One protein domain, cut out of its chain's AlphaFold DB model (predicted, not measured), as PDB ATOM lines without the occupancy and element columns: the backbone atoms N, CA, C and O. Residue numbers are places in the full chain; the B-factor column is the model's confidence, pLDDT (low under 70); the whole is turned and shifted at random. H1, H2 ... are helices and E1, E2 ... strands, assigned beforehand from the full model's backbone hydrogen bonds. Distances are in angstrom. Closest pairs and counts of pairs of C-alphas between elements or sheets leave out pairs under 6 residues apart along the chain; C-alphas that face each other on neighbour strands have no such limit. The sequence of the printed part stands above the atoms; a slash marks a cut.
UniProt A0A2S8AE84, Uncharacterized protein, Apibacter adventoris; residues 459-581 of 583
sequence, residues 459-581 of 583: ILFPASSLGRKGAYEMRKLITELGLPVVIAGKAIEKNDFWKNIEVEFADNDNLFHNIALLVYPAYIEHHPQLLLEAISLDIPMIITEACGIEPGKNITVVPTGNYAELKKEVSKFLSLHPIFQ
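What this domain is: This is residues 459 to 581 of the 583 residues of an uncharacterized protein of Apibacter adventoris (UniProt A0A2S8AE84). A six-stranded sheet, its strand lines turning by 120 degrees from edge to edge, forms the middle, with H1 and H3 over one face and H2 over the other. The 123 printed residues, under half of them in named elements, run E1 H1 E2 E3 E4 H2 E5 E6 H3, mixed helices and strands; the sheet, all parallel, has the order E3 E2 E1 E4 E5 E6. The whole is compact, radius of gyration of the C-alphas 13.1 A, spanning 37 by 34 by 30 A.

Where its parts are: E1 is residues 459 to 461, from C-alpha 459 at (-41.159, -32.258, -24.250); H1 is 471 to 481, 15.2 A long; E2 is 485 to 487; E3 is 503 to 505. E4 is 515 to 520, 13.5 A; H2 is 529 to 536, 10.7 A; E5 is 541 to 544; E6 is 555 to 558. H3 is 563 to 575, 18.1 A, ending at C-alpha 575 (-47.121, -31.324, -37.227).

How they stand to each other: Within hydrogen-bond range are N 487 and O 504 of E2 and E3, 2.8 A; N 461 and O 486 of E1 and E2, 2.8 A; N 460 and O 517 of E1 and E4, 2.9 A; N 542 and O 518 of E4 and E5, 2.9 A; and N 556 and O 541 of E5 and E6, 2.9 A. E1, H1, E2 and E4, H2, E5 are strand-helix-strand units, parallel neighbours with a helix between, their crossovers right-handed. H1 and H3 are on the same face, at heights over the sheet of 8.7 and 9.3 A; H2 is on the opposite face, at 9.7 A. H1 and H3 are close but not clearly touching, closest C-alphas Glu 473 and Tyr 563, 6.7 A. In H1, H2 and H3 every O i to N i+4 pair is within hydrogen-bond range.

The domain as a whole: The C-alphas of Asn 495 and Lys 553, the two farthest apart, are 37.4 A apart. The printed part has no cut; E2 to E3 is the long link. Residues 509 and 580 to 581 have pLDDT under 70.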
ATOM      1  N   ILE A 459     -41.961 -31.097 -23.863       92.12
ATOM      2  CA  ILE A 459     -41.159 -32.258 -24.250       92.12
ATOM      3  C   ILE A 459     -40.258 -32.666 -23.093       92.12
ATOM      4  O   ILE A 459     -39.588 -31.832 -22.494       92.12
ATOM      5  N   LEU A 460     -40.218 -33.958 -22.787       94.31
ATOM      6  CA  LEU A 460     -39.376 -34.501 -21.728       94.31
ATOM      7  C   LEU A 460     -38.060 -35.042 -22.295       94.31
ATOM      8  O   LEU A 460     -38.065 -35.949 -23.127       94.31
ATOM      9  N   PHE A 461     -36.941 -34.549 -21.763       95.75
ATOM     10  CA  PHE A 461     -35.631 -35.185 -21.859       95.75
ATOM     11  C   PHE A 461     -35.365 -35.999 -20.574       95.75
ATOM     12  O   PHE A 461     -35.093 -35.426 -19.511       95.75
ATOM     13  N   PRO A 462     -35.451 -37.343 -20.620       94.50
ATOM     14  CA  PRO A 462     -35.538 -38.193 -19.429       94.50
ATOM     15  C   PRO A 462     -34.157 -38.525 -18.842       94.50
ATOM     16  O   PRO A 462     -33.888 -39.662 -18.454       94.50
ATOM     17  N   ALA A 463     -33.233 -37.567 -18.819       93.19
ATOM     18  CA  ALA A 463     -31.874 -37.808 -18.358       93.19
ATOM     19  C   ALA A 463     -31.221 -36.559 -17.768       93.19
ATOM     20  O   ALA A 463     -31.724 -35.443 -17.856       93.19
ATOM     21  N   SER A 464     -30.052 -36.767 -17.159       91.81
ATOM     22  CA  SER A 464     -29.124 -35.667 -16.893       91.81
ATOM     23  C   SER A 464     -28.591 -35.110 -18.211       91.81
ATOM     24  O   SER A 464     -28.414 -35.859 -19.173       91.81
ATOM     25  N   SER A 465     -28.294 -33.812 -18.229       93.38
ATOM     26  CA  SER A 465     -27.774 -33.078 -19.387       93.38
ATOM     27  C   SER A 465     -26.313 -33.429 -19.648       93.38
ATOM     28  O   SER A 465     -25.428 -32.618 -19.416       93.38
ATOM     29  N   LEU A 466     -26.067 -34.668 -20.075       93.44
ATOM     30  CA  LEU A 466     -24.750 -35.241 -20.340       93.44
ATOM     31  C   LEU A 466     -24.649 -35.664 -21.811       93.44
ATOM     32  O   LEU A 466     -25.611 -36.187 -22.376       93.44
ATOM     33  N   GLY A 467     -23.474 -35.523 -22.420       93.75
ATOM     34  CA  GLY A 467     -23.226 -35.826 -23.830       93.75
ATOM     35  C   GLY A 467     -23.560 -37.272 -24.183       93.75
ATOM     36  O   GLY A 467     -24.310 -37.528 -25.116       93.75
ATOM     37  N   ARG A 468     -23.147 -38.237 -23.351       92.56
ATOM     38  CA  ARG A 468     -23.498 -39.666 -23.534       92.56
ATOM     39  C   ARG A 468     -25.005 -39.962 -23.474       92.56
ATOM     40  O   ARG A 468     -25.444 -41.020 -23.924       92.56
ATOM     41  N   LYS A 469     -25.790 -39.058 -22.878       94.25
ATOM     42  CA  LYS A 469     -27.253 -39.134 -22.791       94.25
ATOM     43  C   LYS A 469     -27.951 -38.371 -23.925       94.25
ATOM     44  O   LYS A 469     -29.172 -38.386 -23.974       94.25
ATOM     45  N   GLY A 470     -27.196 -37.765 -24.845       95.50
ATOM     46  CA  GLY A 470     -27.732 -37.048 -26.004       95.50
ATOM     47  C   GLY A 470     -28.030 -35.570 -25.746       95.50
ATOM     48  O   GLY A 470     -28.876 -34.979 -26.413       95.50
ATOM     49  N   ALA A 471     -27.390 -34.954 -24.744       95.50
ATOM     50  CA  ALA A 471     -27.679 -33.564 -24.389       95.50
ATOM     51  C   ALA A 471     -27.378 -32.569 -25.525       95.50
ATOM     52  O   ALA A 471     -28.083 -31.571 -25.646       95.50
ATOM     53  N   TYR A 472     -26.371 -32.833 -26.366       95.69
ATOM     54  CA  TYR A 472     -26.025 -31.961 -27.496       95.69
ATOM     55  C   TYR A 472     -27.076 -32.031 -28.607       95.69
ATOM     56  O   TYR A 472     -27.514 -30.994 -29.100       95.69
ATOM     57  N   GLU A 473     -27.552 -33.231 -28.946       95.69
ATOM     58  CA  GLU A 473     -28.668 -33.431 -29.873       95.69
ATOM     59  C   GLU A 473     -29.929 -32.756 -29.358       95.69
ATOM     60  O   GLU A 473     -30.607 -32.067 -30.116       95.69
ATOM     61  N   MET A 474     -30.227 -32.931 -28.069       95.56
ATOM     62  CA  MET A 474     -31.393 -32.317 -27.453       95.56
ATOM     63  C   MET A 474     -31.290 -30.792 -27.507       95.56
ATOM     64  O   MET A 474     -32.233 -30.127 -27.917       95.56
ATOM     65  N   ARG A 475     -30.120 -30.232 -27.180       94.56
ATOM     66  CA  ARG A 475     -29.864 -28.793 -27.279       94.56
ATOM     67  C   ARG A 475     -30.075 -28.273 -28.693       94.56
ATOM     68  O   ARG A 475     -30.804 -27.304 -28.878       94.56
ATOM     69  N   LYS A 476     -29.495 -28.950 -29.681       94.62
ATOM     70  CA  LYS A 476     -29.650 -28.604 -31.094       94.62
ATOM     71  C   LYS A 476     -31.119 -28.657 -31.529       94.62
ATOM     72  O   LYS A 476     -31.604 -27.731 -32.163       94.62
ATOM     73  N   LEU A 477     -31.840 -29.712 -31.147       94.56
ATOM     74  CA  LEU A 477     -33.267 -29.891 -31.434       94.56
ATOM     75  C   LEU A 477     -34.121 -28.754 -30.867       94.56
ATOM     76  O   LEU A 477     -34.963 -28.219 -31.578       94.56
ATOM     77  N   ILE A 478     -33.879 -28.365 -29.614       92.38
ATOM     78  CA  ILE A 478     -34.622 -27.285 -28.957       92.38
ATOM     79  C   ILE A 478     -34.362 -25.951 -29.647       92.38
ATOM     80  O   ILE A 478     -35.303 -25.218 -29.925       92.38
ATOM     81  N   THR A 479     -33.100 -25.649 -29.958       91.94
ATOM     82  CA  THR A 479     -32.736 -24.407 -30.651       91.94
ATOM     83  C   THR A 479     -33.357 -24.323 -32.045       91.94
ATOM     84  O   THR A 479     -33.786 -23.249 -32.449       91.94
ATOM     85  N   GLU A 480     -33.425 -25.436 -32.780       93.31
ATOM     86  CA  GLU A 480     -33.971 -25.454 -34.141       93.31
ATOM     87  C   GLU A 480     -35.507 -25.460 -34.203       93.31
ATOM     88  O   GLU A 480     -36.055 -25.081 -35.235       93.31
ATOM     89  N   LEU A 481     -36.194 -25.921 -33.151       89.50
ATOM     90  CA  LEU A 481     -37.651 -26.123 -33.154       89.50
ATOM     91  C   LEU A 481     -38.418 -25.288 -32.112       89.50
ATOM     92  O   LEU A 481     -39.638 -25.370 -32.083       89.50
ATOM     93  N   GLY A 482     -37.743 -24.524 -31.246       85.88
ATOM     94  CA  GLY A 482     -38.399 -23.617 -30.292       85.88
ATOM     95  C   GLY A 482     -39.259 -24.314 -29.229       85.88
ATOM     96  O   GLY A 482     -40.303 -23.803 -28.842       85.88
ATOM     97  N   LEU A 483     -38.858 -25.504 -28.772       81.62
ATOM     98  CA  LEU A 483     -39.721 -26.372 -27.959       81.62
ATOM     99  C   LEU A 483     -39.533 -26.143 -26.450       81.62
ATOM    100  O   LEU A 483     -38.391 -26.117 -25.988       81.62
ATOM    101  N   PRO A 484     -40.614 -26.083 -25.649       85.62
ATOM    102  CA  PRO A 484     -40.503 -26.066 -24.194       85.62
ATOM    103  C   PRO A 484     -40.070 -27.445 -23.677       85.62
ATOM    104  O   PRO A 484     -40.755 -28.450 -23.906       85.62
ATOM    105  N   VAL A 485     -38.942 -27.504 -22.962       90.69
ATOM    106  CA  VAL A 485     -38.345 -28.772 -22.509       90.69
ATOM    107  C   VAL A 485     -38.232 -28.879 -21.002       90.69
ATOM    108  O   VAL A 485     -37.743 -27.977 -20.328       90.69
ATOM    109  N   VAL A 486     -38.627 -30.049 -20.506       92.69
ATOM    110  CA  VAL A 486     -38.436 -30.499 -19.131       92.69
ATOM    111  C   VAL A 486     -37.282 -31.502 -19.084       92.69
ATOM    112  O   VAL A 486     -37.215 -32.424 -19.898       92.69
ATOM    113  N   ILE A 487     -36.376 -31.345 -18.122       92.75
ATOM    114  CA  ILE A 487     -35.185 -32.177 -17.927       92.75
ATOM    115  C   ILE A 487     -35.272 -32.878 -16.565       92.75
ATOM    116  O   ILE A 487     -35.440 -32.227 -15.536       92.75
ATOM    117  N   ALA A 488     -35.113 -34.207 -16.551       88.75
ATOM    118  CA  ALA A 488     -35.234 -35.019 -15.332       88.75
ATOM    119  C   ALA A 488     -33.988 -34.999 -14.423       88.75
ATOM    120  O   ALA A 488     -34.071 -35.159 -13.207       88.75
ATOM    121  N   GLY A 489     -32.791 -34.924 -15.011       84.69
ATOM    122  CA  GLY A 489     -31.545 -35.164 -14.284       84.69
ATOM    123  C   GLY A 489     -30.814 -33.895 -13.847       84.69
ATOM    124  O   GLY A 489     -30.835 -32.878 -14.530       84.69
ATOM    125  N   LYS A 490     -30.100 -33.992 -12.718       82.62
ATOM    126  CA  LYS A 490     -29.421 -32.850 -12.075       82.62
ATOM    127  C   LYS A 490     -28.000 -32.594 -12.578       82.62
ATOM    128  O   LYS A 490     -27.477 -31.506 -12.376       82.62
ATOM    129  N   ALA A 491     -27.343 -33.594 -13.171       81.62
ATOM    130  CA  ALA A 491     -25.988 -33.415 -13.686       81.62
ATOM    131  C   ALA A 491     -26.023 -32.715 -15.052       81.62
ATOM    132  O   ALA A 491     -26.893 -32.998 -15.877       81.62
ATOM    133  N   ILE A 492     -25.070 -31.816 -15.280       87.31
ATOM    134  CA  ILE A 492     -24.987 -30.982 -16.480       87.31
ATOM    135  C   ILE A 492     -23.550 -31.032 -17.009       87.31
ATOM    136  O   ILE A 492     -22.613 -31.072 -16.214       87.31
ATOM    137  N   GLU A 493     -23.384 -31.043 -18.334       88.88
ATOM    138  CA  GLU A 493     -22.090 -30.974 -19.028       88.88
ATOM    139  C   GLU A 493     -21.194 -29.861 -18.469       88.88
ATOM    140  O   GLU A 493     -20.040 -30.106 -18.121       88.88
ATOM    141  N   LYS A 494     -21.731 -28.634 -18.417       88.75
ATOM    142  CA  LYS A 494     -21.094 -27.397 -17.941       88.75
ATOM    143  C   LYS A 494     -22.180 -26.469 -17.391       88.75
ATOM    144  O   LYS A 494     -23.325 -26.546 -17.830       88.75
ATOM    145  N   ASN A 495     -21.841 -25.581 -16.458       84.81
ATOM    146  CA  ASN A 495     -22.826 -24.710 -15.793       84.81
ATOM    147  C   ASN A 495     -23.621 -23.818 -16.766       84.81
ATOM    148  O   ASN A 495     -24.764 -23.475 -16.490       84.81
ATOM    149  N   ASP A 496     -23.035 -23.459 -17.904       88.75
ATOM    150  CA  ASP A 496     -23.612 -22.603 -18.940       88.75
ATOM    151  C   ASP A 496     -24.187 -23.384 -20.135       88.75
ATOM    152  O   ASP A 496     -24.516 -22.793 -21.163       88.75
ATOM    153  N   PHE A 497     -24.337 -24.710 -20.022       91.81
ATOM    154  CA  PHE A 497     -24.735 -25.562 -21.146       91.81
ATOM    155  C   PHE A 497     -26.084 -25.167 -21.772       91.81
ATOM    156  O   PHE A 497     -26.224 -25.197 -22.992       91.81
ATOM    157  N   TRP A 498     -27.051 -24.751 -20.952       91.06
ATOM    158  CA  TRP A 498     -28.384 -24.310 -21.386       91.06
ATOM    159  C   TRP A 498     -28.526 -22.787 -21.477       91.06
ATOM    160  O   TRP A 498     -29.636 -22.262 -21.521       91.06
ATOM    161  N   LYS A 499     -27.413 -22.042 -21.496       87.50
ATOM    162  CA  LYS A 499     -27.459 -20.580 -21.594       87.50
ATOM    163  C   LYS A 499     -28.215 -20.161 -22.863       87.50
ATOM    164  O   LYS A 499     -27.903 -20.641 -23.952       87.50
ATOM    165  N   ASN A 500     -29.165 -19.238 -22.705       85.88
ATOM    166  CA  ASN A 500     -30.054 -18.714 -23.755       85.88
ATOM    167  C   ASN A 500     -31.106 -19.705 -24.291       85.88
ATOM    168  O   ASN A 500     -31.676 -19.458 -25.349       85.88
ATOM    169  N   ILE A 501     -31.363 -20.812 -23.591       87.38
ATOM    170  CA  ILE A 501     -32.435 -21.757 -23.922       87.38
ATOM    171  C   ILE A 501     -33.323 -21.903 -22.688       87.38
ATOM    172  O   ILE A 501     -32.827 -22.171 -21.594       87.38
ATOM    173  N   GLU A 502     -34.629 -21.721 -22.858       83.94
ATOM    174  CA  GLU A 502     -35.590 -21.908 -21.775       83.94
ATOM    175  C   GLU A 502     -35.798 -23.410 -21.526       83.94
ATOM    176  O   GLU A 502     -36.375 -24.122 -22.347       83.94
ATOM    177  N   VAL A 503     -35.275 -23.902 -20.400       89.44
ATOM    178  CA  VAL A 503     -35.434 -25.291 -19.953       89.44
ATOM    179  C   VAL A 503     -35.916 -25.327 -18.510       89.44
ATOM    180  O   VAL A 503     -35.463 -24.558 -17.661       89.44
ATOM    181  N   GLU A 504     -36.814 -26.257 -18.216       89.81
ATOM    182  CA  GLU A 504     -37.304 -26.526 -16.869       89.81
ATOM    183  C   GLU A 504     -36.637 -27.786 -16.319       89.81
ATOM    184  O   GLU A 504     -36.609 -28.827 -16.972       89.81
ATOM    185  N   PHE A 505     -36.124 -27.725 -15.093       88.62
ATOM    186  CA  PHE A 505     -35.650 -28.911 -14.383       88.62
ATOM    187  C   PHE A 505     -36.751 -29.397 -13.444       88.62
ATOM    188  O   PHE A 505     -37.179 -28.648 -12.567       88.62
ATOM    189  N   ALA A 506     -37.188 -30.644 -13.610       83.56
ATOM    190  CA  ALA A 506     -38.240 -31.231 -12.786       83.56
ATOM    191  C   ALA A 506     -37.695 -32.342 -11.883       83.56
ATOM    192  O   ALA A 506     -36.885 -33.171 -12.301       83.56
ATOM    193  N   ASP A 507     -38.180 -32.380 -10.641       77.19
ATOM    194  CA  ASP A 507     -37.977 -33.512  -9.736       77.19
ATOM    195  C   ASP A 507     -38.944 -34.670 -10.074       77.19
ATOM    196  O   ASP A 507     -39.986 -34.486 -10.709       77.19
ATOM    197  N   ASN A 508     -38.608 -35.886  -9.626       70.00
ATOM    198  CA  ASN A 508     -39.288 -37.130 -10.022       70.00
ATOM    199  C   ASN A 508     -40.807 -37.154  -9.776       70.00
ATOM    200  O   ASN A 508     -41.518 -37.825 -10.521       70.00
ATOM    201  N   ASP A 509     -41.308 -36.455  -8.755       68.06
ATOM    202  CA  ASP A 509     -42.725 -36.516  -8.371       68.06
ATOM    203  C   ASP A 509     -43.650 -35.821  -9.389       68.06
ATOM    204  O   ASP A 509     -44.793 -36.240  -9.555       68.06
ATOM    205  N   ASN A 510     -43.140 -34.832 -10.137       71.25
ATOM    206  CA  ASN A 510     -43.903 -34.065 -11.134       71.25
ATOM    207  C   ASN A 510     -43.382 -34.238 -12.570       71.25
ATOM    208  O   ASN A 510     -43.845 -33.557 -13.481       71.25
ATOM    209  N   LEU A 511     -42.433 -35.152 -12.796       84.94
ATOM    210  CA  LEU A 511     -41.676 -35.234 -14.049       84.94
ATOM    211  C   LEU A 511     -42.538 -35.448 -15.302       84.94
ATOM    212  O   LEU A 511     -42.236 -34.914 -16.365       84.94
ATOM    213  N   PHE A 512     -43.599 -36.244 -15.181       87.12
ATOM    214  CA  PHE A 512     -44.477 -36.597 -16.301       87.12
ATOM    215  C   PHE A 512     -45.701 -35.679 -16.428       87.12
ATOM    216  O   PHE A 512     -46.566 -35.913 -17.270       87.12
ATOM    217  N   HIS A 513     -45.796 -34.637 -15.601       84.06
ATOM    218  CA  HIS A 513     -46.907 -33.698 -15.656       84.06
ATOM    219  C   HIS A 513     -46.813 -32.814 -16.907       84.06
ATOM    220  O   HIS A 513     -45.776 -32.203 -17.165       84.06
ATOM    221  N   ASN A 514     -47.910 -32.707 -17.665       85.12
ATOM    222  CA  ASN A 514     -48.007 -31.852 -18.855       85.12
ATOM    223  C   ASN A 514     -46.975 -32.183 -19.967       85.12
ATOM    224  O   ASN A 514     -46.594 -31.313 -20.757       85.12
ATOM    225  N   ILE A 515     -46.526 -33.441 -20.043       89.94
ATOM    226  CA  ILE A 515     -45.612 -33.927 -21.086       89.94
ATOM    227  C   ILE A 515     -46.411 -34.477 -22.270       89.94
ATOM    228  O   ILE A 515     -47.262 -35.344 -22.094       89.94
ATOM    229  N   ALA A 516     -46.117 -33.985 -23.472       90.75
ATOM    230  CA  ALA A 516     -46.730 -34.443 -24.721       90.75
ATOM    231  C   ALA A 516     -45.908 -35.535 -25.413       90.75
ATOM    232  O   ALA A 516     -46.451 -36.441 -26.038       90.75
ATOM    233  N   LEU A 517     -44.584 -35.408 -25.328       93.25
ATOM    234  CA  LEU A 517     -43.627 -36.246 -26.034       93.25
ATOM    235  C   LEU A 517     -42.377 -36.410 -25.179       93.25
ATOM    236  O   LEU A 517     -41.852 -35.438 -24.635       93.25
ATOM    237  N   LEU A 518     -41.863 -37.628 -25.103       95.56
ATOM    238  CA  LEU A 518     -40.533 -37.894 -24.578       95.56
ATOM    239  C   LEU A 518     -39.557 -38.036 -25.747       95.56
ATOM    240  O   LEU A 518     -39.780 -38.834 -26.657       95.56
ATOM    241  N   VAL A 519     -38.451 -37.294 -25.710       97.19
ATOM    242  CA  VAL A 519     -37.383 -37.398 -26.712       97.19
ATOM    243  C   VAL A 519     -36.094 -37.802 -26.019       97.19
ATOM    244  O   VAL A 519     -35.644 -37.130 -25.091       97.19
ATOM    245  N   TYR A 520     -35.493 -38.909 -26.461       97.62
ATOM    246  CA  TYR A 520     -34.273 -39.415 -25.844       97.62
ATOM    247  C   TYR A 520     -33.205 -39.869 -26.849       97.62
ATOM    248  O   TYR A 520     -33.121 -41.053 -27.189       97.62
ATOM    249  N   PRO A 521     -32.339 -38.942 -27.300       97.06
ATOM    250  CA  PRO A 521     -31.293 -39.214 -28.279       97.06
ATOM    251  C   PRO A 521     -30.024 -39.822 -27.653       97.06
ATOM    252  O   PRO A 521     -28.906 -39.400 -27.934       97.06
ATOM    253  N   ALA A 522     -30.177 -40.807 -26.766       95.94
ATOM    254  CA  ALA A 522     -29.062 -41.358 -26.001       95.94
ATOM    255  C   ALA A 522     -28.018 -42.074 -26.880       95.94
ATOM    256  O   ALA A 522     -28.358 -42.793 -27.825       95.94
ATOM    257  N   TYR A 523     -26.742 -41.970 -26.499       94.38
ATOM    258  CA  TYR A 523     -25.682 -42.860 -26.992       94.38
ATOM    259  C   TYR A 523     -25.541 -44.105 -26.120       94.38
ATOM    260  O   TYR A 523     -25.192 -45.181 -26.611       94.38
ATOM    261  N   ILE A 524     -25.800 -43.949 -24.818       92.06
ATOM    262  CA  ILE A 524     -25.764 -45.022 -23.829       92.06
ATOM    263  C   ILE A 524     -26.951 -44.888 -22.879       92.06
ATOM    264  O   ILE A 524     -27.016 -43.973 -22.048       92.06
ATOM    265  N   GLU A 525     -27.816 -45.891 -22.896       92.50
ATOM    266  CA  GLU A 525     -28.758 -46.141 -21.823       92.50
ATOM    267  C   GLU A 525     -28.704 -47.617 -21.447       92.50
ATOM    268  O   GLU A 525     -28.920 -48.486 -22.273       92.50
ATOM    269  N   HIS A 526     -28.350 -47.898 -20.198       85.94
ATOM    270  CA  HIS A 526     -28.383 -49.264 -19.693       85.94
ATOM    271  C   HIS A 526     -29.662 -49.491 -18.901       85.94
ATOM    272  O   HIS A 526     -30.232 -50.559 -19.014       85.94
ATOM    273  N   HIS A 527     -30.173 -48.501 -18.166       87.06
ATOM    274  CA  HIS A 527     -31.257 -48.695 -17.209       87.06
ATOM    275  C   HIS A 527     -32.425 -47.731 -17.491       87.06
ATOM    276  O   HIS A 527     -32.562 -46.701 -16.824       87.06
ATOM    277  N   PRO A 528     -33.278 -48.039 -18.487       93.06
ATOM    278  CA  PRO A 528     -34.278 -47.118 -19.029       93.06
ATOM    279  C   PRO A 528     -35.539 -46.963 -18.150       93.06
ATOM    280  O   PRO A 528     -36.650 -46.927 -18.669       93.06
ATOM    281  N   GLN A 529     -35.410 -46.845 -16.823       90.06
ATOM    282  CA  GLN A 529     -36.562 -46.807 -15.901       90.06
ATOM    283  C   GLN A 529     -37.577 -45.710 -16.237       90.06
ATOM    284  O   GLN A 529     -38.772 -45.981 -16.278       90.06
ATOM    285  N   LEU A 530     -37.113 -44.493 -16.542       91.94
ATOM    286  CA  LEU A 530     -38.000 -43.384 -16.908       91.94
ATOM    287  C   LEU A 530     -38.755 -43.644 -18.220       91.94
ATOM    288  O   LEU A 530     -39.885 -43.190 -18.368       91.94
ATOM    289  N   LEU A 531     -38.175 -44.416 -19.145       94.62
ATOM    290  CA  LEU A 531     -38.865 -44.823 -20.372       94.62
ATOM    291  C   LEU A 531     -39.939 -45.866 -20.063       94.62
ATOM    292  O   LEU A 531     -41.048 -45.769 -20.568       94.62
ATOM    293  N   LEU A 532     -39.641 -46.839 -19.198       93.12
ATOM    294  CA  LEU A 532     -40.619 -47.844 -18.769       93.12
ATOM    295  C   LEU A 532     -41.790 -47.202 -18.010       93.12
ATOM    296  O   LEU A 532     -42.941 -47.596 -18.196       93.12
ATOM    297  N   GLU A 533     -41.517 -46.177 -17.202       90.94
ATOM    298  CA  GLU A 533     -42.556 -45.362 -16.567       90.94
ATOM    299  C   GLU A 533     -43.384 -44.586 -17.597       90.94
ATOM    300  O   GLU A 533     -44.612 -44.618 -17.522       90.94
ATOM    301  N   ALA A 534     -42.755 -43.958 -18.594       91.12
ATOM    302  CA  ALA A 534     -43.467 -43.274 -19.674       91.12
ATOM    303  C   ALA A 534     -44.378 -44.226 -20.474       91.12
ATOM    304  O   ALA A 534     -45.514 -43.867 -20.779       91.12
ATOM    305  N   ILE A 535     -43.931 -45.466 -20.726       91.88
ATOM    306  CA  ILE A 535     -44.747 -46.520 -21.356       91.88
ATOM    307  C   ILE A 535     -45.985 -46.828 -20.507       91.88
ATOM    308  O   ILE A 535     -47.081 -46.944 -21.047       91.88
ATOM    309  N   SER A 536     -45.840 -46.924 -19.180       89.94
ATOM    310  CA  SER A 536     -46.980 -47.171 -18.279       89.94
ATOM    311  C   SER A 536     -48.026 -46.048 -18.280       89.94
ATOM    312  O   SER A 536     -49.187 -46.286 -17.950       89.94
ATOM    313  N   LEU A 537     -47.615 -44.835 -18.660       88.69
ATOM    314  CA  LEU A 537     -48.457 -43.642 -18.761       88.69
ATOM    315  C   LEU A 537     -48.977 -43.391 -20.185       88.69
ATOM    316  O   LEU A 537     -49.676 -42.403 -20.399       88.69
ATOM    317  N   ASP A 538     -48.658 -44.272 -21.136       89.00
ATOM    318  CA  ASP A 538     -49.025 -44.152 -22.551       89.00
ATOM    319  C   ASP A 538     -48.490 -42.870 -23.226       89.00
ATOM    320  O   ASP A 538     -49.104 -42.333 -24.148       89.00
ATOM    321  N   ILE A 539     -47.341 -42.361 -22.764       90.12
ATOM    322  CA  ILE A 539     -46.702 -41.162 -23.327       90.12
ATOM    323  C   ILE A 539     -45.968 -41.541 -24.625       90.12
ATOM    324  O   ILE A 539     -45.126 -42.444 -24.592       90.12
ATOM    325  N   PRO A 540     -46.223 -40.854 -25.756       93.56
ATOM    326  CA  PRO A 540     -45.456 -41.036 -26.984       93.56
ATOM    327  C   PRO A 540     -43.968 -40.756 -26.781       93.56
ATOM    328  O   PRO A 540     -43.584 -39.801 -26.101       93.56
ATOM    329  N   MET A 541     -43.114 -41.571 -27.401       95.88
ATOM    330  CA  MET A 541     -41.666 -41.454 -27.259       95.88
ATOM    331  C   MET A 541     -40.937 -41.582 -28.594       95.88
ATOM    332  O   MET A 541     -41.254 -42.451 -29.408       95.88
ATOM    333  N   ILE A 542     -39.896 -40.771 -28.769       97.81
ATOM    334  CA  ILE A 542     -38.895 -40.914 -29.829       97.81
ATOM    335  C   ILE A 542     -37.542 -41.133 -29.155       97.81
ATOM    336  O   ILE A 542     -36.996 -40.234 -28.512       97.81
ATOM    337  N   ILE A 543     -37.009 -42.343 -29.270       97.88
ATOM    338  CA  ILE A 543     -35.800 -42.788 -28.566       97.88
ATOM    339  C   ILE A 543     -34.788 -43.371 -29.548       97.88
ATOM    340  O   ILE A 543     -35.133 -43.708 -30.678       97.88
ATOM    341  N   THR A 544     -33.534 -43.530 -29.137       97.12
ATOM    342  CA  THR A 544     -32.533 -44.222 -29.960       97.12
ATOM    343  C   THR A 544     -32.495 -45.721 -29.684       97.12
ATOM    344  O   THR A 544     -32.895 -46.201 -28.622       97.12
ATOM    345  N   GLU A 545     -31.916 -46.485 -30.610       94.56
ATOM    346  CA  GLU A 545     -31.643 -47.916 -30.401       94.56
ATOM    347  C   GLU A 545     -30.772 -48.215 -29.161       94.56
ATOM    348  O   GLU A 545     -30.810 -49.328 -28.627       94.56
ATOM    349  N   ALA A 546     -30.008 -47.228 -28.674       94.44
ATOM    350  CA  ALA A 546     -29.201 -47.341 -27.461       94.44
ATOM    351  C   ALA A 546     -30.038 -47.485 -26.183       94.44
ATOM    352  O   ALA A 546     -29.468 -47.797 -25.145       94.44
ATOM    353  N   CYS A 547     -31.354 -47.255 -26.243       95.50
ATOM    354  CA  CYS A 547     -32.272 -47.452 -25.122       95.50
ATOM    355  C   CYS A 547     -32.690 -48.909 -24.910       95.50
ATOM    356  O   CYS A 547     -33.236 -49.230 -23.858       95.50
ATOM    357  N   GLY A 548     -32.467 -49.792 -25.890       94.00
ATOM    358  CA  GLY A 548     -32.740 -51.222 -25.728       94.00
ATOM    359  C   GLY A 548     -34.212 -51.613 -25.634       94.00
ATOM    360  O   GLY A 548     -34.502 -52.735 -25.216       94.00
ATOM    361  N   ILE A 549     -35.118 -50.715 -26.018       94.75
ATOM    362  CA  ILE A 549     -36.569 -50.924 -26.058       94.75
ATOM    363  C   ILE A 549     -36.993 -51.186 -27.510       94.75
ATOM    364  O   ILE A 549     -36.408 -50.633 -28.442       94.75
ATOM    365  N   GLU A 550     -37.970 -52.071 -27.710       92.19
ATOM    366  CA  GLU A 550     -38.517 -52.368 -29.039       92.19
ATOM    367  C   GLU A 550     -39.449 -51.251 -29.534       92.19
ATOM    368  O   GLU A 550     -40.134 -50.620 -28.723       92.19
ATOM    369  N   PRO A 551     -39.503 -51.001 -30.855       94.19
ATOM    370  CA  PRO A 551     -40.510 -50.113 -31.417       94.19
ATOM    371  C   PRO A 551     -41.915 -50.659 -31.138       94.19
ATOM    372  O   PRO A 551     -42.144 -51.867 -31.100       94.19
ATOM    373  N   GLY A 552     -42.870 -49.755 -30.962       91.44
ATOM    374  CA  GLY A 552     -44.244 -50.097 -30.614       91.44
ATOM    375  C   GLY A 552     -45.203 -48.975 -30.982       91.44
ATOM    376  O   GLY A 552     -44.795 -47.964 -31.544       91.44
ATOM    377  N   LYS A 553     -46.487 -49.133 -30.637       86.19
ATOM    378  CA  LYS A 553     -47.557 -48.196 -31.029       86.19
ATOM    379  C   LYS A 553     -47.220 -46.722 -30.743       86.19
ATOM    380  O   LYS A 553     -47.474 -45.878 -31.590       86.19
ATOM    381  N   ASN A 554     -46.621 -46.452 -29.583       90.50
ATOM    382  CA  ASN A 554     -46.254 -45.112 -29.113       90.50
ATOM    383  C   ASN A 554     -44.732 -44.941 -28.942       90.50
ATOM    384  O   ASN A 554     -44.283 -44.035 -28.246       90.50
ATOM    385  N   ILE A 555     -43.928 -45.821 -29.549       95.88
ATOM    386  CA  ILE A 555     -42.468 -45.828 -29.396       95.88
ATOM    387  C   ILE A 555     -41.831 -45.851 -30.779       95.88
ATOM    388  O   ILE A 555     -41.832 -46.878 -31.459       95.88
ATOM    389  N   THR A 556     -41.249 -44.722 -31.163       97.38
ATOM    390  CA  THR A 556     -40.432 -44.604 -32.371       97.38
ATOM    391  C   THR A 556     -38.967 -44.757 -31.988       97.38
ATOM    392  O   THR A 556     -38.480 -44.064 -31.096       97.38
ATOM    393  N   VAL A 557     -38.264 -45.673 -32.654       97.38
ATOM    394  CA  VAL A 557     -36.840 -45.929 -32.416       97.38
ATOM    395  C   VAL A 557     -36.040 -45.468 -33.629       97.38
ATOM    396  O   VAL A 557     -36.272 -45.964 -34.728       97.38
ATOM    397  N   VAL A 558     -35.090 -44.558 -33.418       97.19
ATOM    398  CA  VAL A 558     -34.178 -44.049 -34.456       97.19
ATOM    399  C   VAL A 558     -32.742 -44.564 -34.248       97.19
ATOM    400  O   VAL A 558     -32.362 -44.920 -33.123       97.19
ATOM    401  N   PRO A 559     -31.900 -44.613 -35.294       95.75
ATOM    402  CA  PRO A 559     -30.489 -44.955 -35.152       95.75
ATOM    403  C   PRO A 559     -29.744 -43.974 -34.233       95.75
ATOM    404  O   PRO A 559     -29.927 -42.756 -34.304       95.75
ATOM    405  N   THR A 560     -28.867 -44.494 -33.370       94.75
ATOM    406  CA  THR A 560     -28.034 -43.666 -32.485       94.75
ATOM    407  C   THR A 560     -27.125 -42.745 -33.302       94.75
ATOM    408  O   THR A 560     -26.443 -43.195 -34.217       94.75
ATOM    409  N   GLY A 561     -27.094 -41.457 -32.950       93.12
ATOM    410  CA  GLY A 561     -26.293 -40.439 -33.640       93.12
ATOM    411  C   GLY A 561     -26.907 -39.904 -34.942       93.12
ATOM    412  O   GLY A 561     -26.380 -38.943 -35.501       93.12
ATOM    413  N   ASN A 562     -28.035 -40.448 -35.420       95.44
ATOM    414  CA  ASN A 562     -28.717 -39.926 -36.608       95.44
ATOM    415  C   ASN A 562     -29.643 -38.749 -36.255       95.44
ATOM    416  O   ASN A 562     -30.858 -38.897 -36.111       95.44
ATOM    417  N   TYR A 563     -29.058 -37.556 -36.125       96.38
ATOM    418  CA  TYR A 563     -29.810 -36.344 -35.786       96.38
ATOM    419  C   TYR A 563     -30.869 -35.969 -36.838       96.38
ATOM    420  O   TYR A 563     -31.940 -35.484 -36.480       96.38
ATOM    421  N   ALA A 564     -30.599 -36.193 -38.127       96.50
ATOM    422  CA  ALA A 564     -31.531 -35.832 -39.197       96.50
ATOM    423  C   ALA A 564     -32.839 -36.632 -39.099       96.50
ATOM    424  O   ALA A 564     -33.927 -36.073 -39.224       96.50
ATOM    425  N   GLU A 565     -32.731 -37.930 -38.821       97.00
ATOM    426  CA  GLU A 565     -33.884 -38.808 -38.628       97.00
ATOM    427  C   GLU A 565     -34.621 -38.512 -37.318       97.00
ATOM    428  O   GLU A 565     -35.847 -38.419 -37.320       97.00
ATOM    429  N   LEU A 566     -33.887 -38.249 -36.228       97.31
ATOM    430  CA  LEU A 566     -34.470 -37.782 -34.968       97.31
ATOM    431  C   LEU A 566     -35.321 -36.523 -35.183       97.31
ATOM    432  O   LEU A 566     -36.489 -36.490 -34.799       97.31
ATOM    433  N   LYS A 567     -34.746 -35.494 -35.821       97.06
ATOM    434  CA  LYS A 567     -35.440 -34.237 -36.109       97.06
ATOM    435  C   LYS A 567     -36.676 -34.482 -36.967       97.06
ATOM    436  O   LYS A 567     -37.735 -33.950 -36.656       97.06
ATOM    437  N   LYS A 568     -36.563 -35.309 -38.010       96.94
ATOM    438  CA  LYS A 568     -37.679 -35.652 -38.897       96.94
ATOM    439  C   LYS A 568     -38.860 -36.250 -38.128       96.94
ATOM    440  O   LYS A 568     -39.985 -35.792 -38.317       96.94
ATOM    441  N   GLU A 569     -38.622 -37.237 -37.266       96.62
ATOM    442  CA  GLU A 569     -39.703 -37.876 -36.503       96.62
ATOM    443  C   GLU A 569     -40.297 -36.935 -35.446       96.62
ATOM    444  O   GLU A 569     -41.514 -36.922 -35.254       96.62
ATOM    445  N   VAL A 570     -39.481 -36.078 -34.821       94.94
ATOM    446  CA  VAL A 570     -39.981 -35.045 -33.898       94.94
ATOM    447  C   VAL A 570     -40.847 -34.031 -34.647       94.94
ATOM    448  O   VAL A 570     -41.980 -33.787 -34.245       94.94
ATOM    449  N   SER A 571     -40.382 -33.486 -35.773       94.00
ATOM    450  CA  SER A 571     -41.160 -32.544 -36.589       94.00
ATOM    451  C   SER A 571     -42.466 -33.159 -37.097       94.00
ATOM    452  O   SER A 571     -43.505 -32.502 -37.081       94.00
ATOM    453  N   LYS A 572     -42.442 -34.439 -37.489       93.50
ATOM    454  CA  LYS A 572     -43.648 -35.186 -37.858       93.50
ATOM    455  C   LYS A 572     -44.633 -35.258 -36.693       93.50
ATOM    456  O   LYS A 572     -45.809 -34.968 -36.894       93.50
ATOM    457  N   PHE A 573     -44.171 -35.579 -35.484       91.88
ATOM    458  CA  PHE A 573     -45.026 -35.575 -34.296       91.88
ATOM    459  C   PHE A 573     -45.649 -34.195 -34.051       91.88
ATOM    460  O   PHE A 573     -46.866 -34.104 -33.903       91.88
ATOM    461  N   LEU A 574     -44.848 -33.126 -34.074       89.50
ATOM    462  CA  LEU A 574     -45.322 -31.756 -33.840       89.50
ATOM    463  C   LEU A 574     -46.370 -31.327 -34.876       89.50
ATOM    464  O   LEU A 574     -47.395 -30.762 -34.509       89.50
ATOM    465  N   SER A 575     -46.172 -31.665 -36.156       87.94
ATOM    466  CA  SER A 575     -47.121 -31.324 -37.227       87.94
ATOM    467  C   SER A 575     -48.517 -31.927 -37.025       87.94
ATOM    468  O   SER A 575     -49.513 -31.328 -37.429       87.94
ATOM    469  N   LEU A 576     -48.593 -33.083 -36.358       86.19
ATOM    470  CA  LEU A 576     -49.834 -33.807 -36.081       86.19
ATOM    471  C   LEU A 576     -50.533 -33.341 -34.792       86.19
ATOM    472  O   LEU A 576     -51.659 -33.765 -34.540       86.19
ATOM    473  N   HIS A 577     -49.893 -32.490 -33.981       82.38
ATOM    474  CA  HIS A 577     -50.405 -32.049 -32.682       82.38
ATOM    475  C   HIS A 577     -50.622 -30.525 -32.677       82.38
ATOM    476  O   HIS A 577     -49.662 -29.773 -32.502       82.38
ATOM    477  N   PRO A 578     -51.877 -30.045 -32.804       70.31
ATOM    478  CA  PRO A 578     -52.202 -28.621 -32.973       70.31
ATOM    479  C   PRO A 578     -51.635 -27.689 -31.892       70.31
ATOM    480  O   PRO A 578     -51.338 -26.533 -32.168       70.31
ATOM    481  N   ILE A 579     -51.435 -28.198 -30.673       72.12
ATOM    482  CA  ILE A 579     -50.868 -27.467 -29.526       72.12
ATOM    483  C   ILE A 579     -49.452 -26.931 -29.815       72.12
ATOM    484  O   ILE A 579     -49.055 -25.922 -29.239       72.12
ATOM    485  N   PHE A 580     -48.702 -27.584 -30.707       69.88
ATOM    486  CA  PHE A 580     -47.347 -27.182 -31.083       69.88
ATOM    487  C   PHE A 580     -47.285 -26.346 -32.367       69.88
ATOM    488  O   PHE A 580     -46.201 -25.933 -32.747       69.88
ATOM    489  N   GLN A 581     -48.417 -26.079 -33.032       64.69
ATOM    490  CA  GLN A 581     -48.458 -25.219 -34.225       64.69
ATOM    491  C   GLN A 581     -48.474 -23.717 -33.879       64.69
ATOM    492  O   GLN A 581     -48.366 -22.883 -34.772       64.69
TER     493      GLN A 581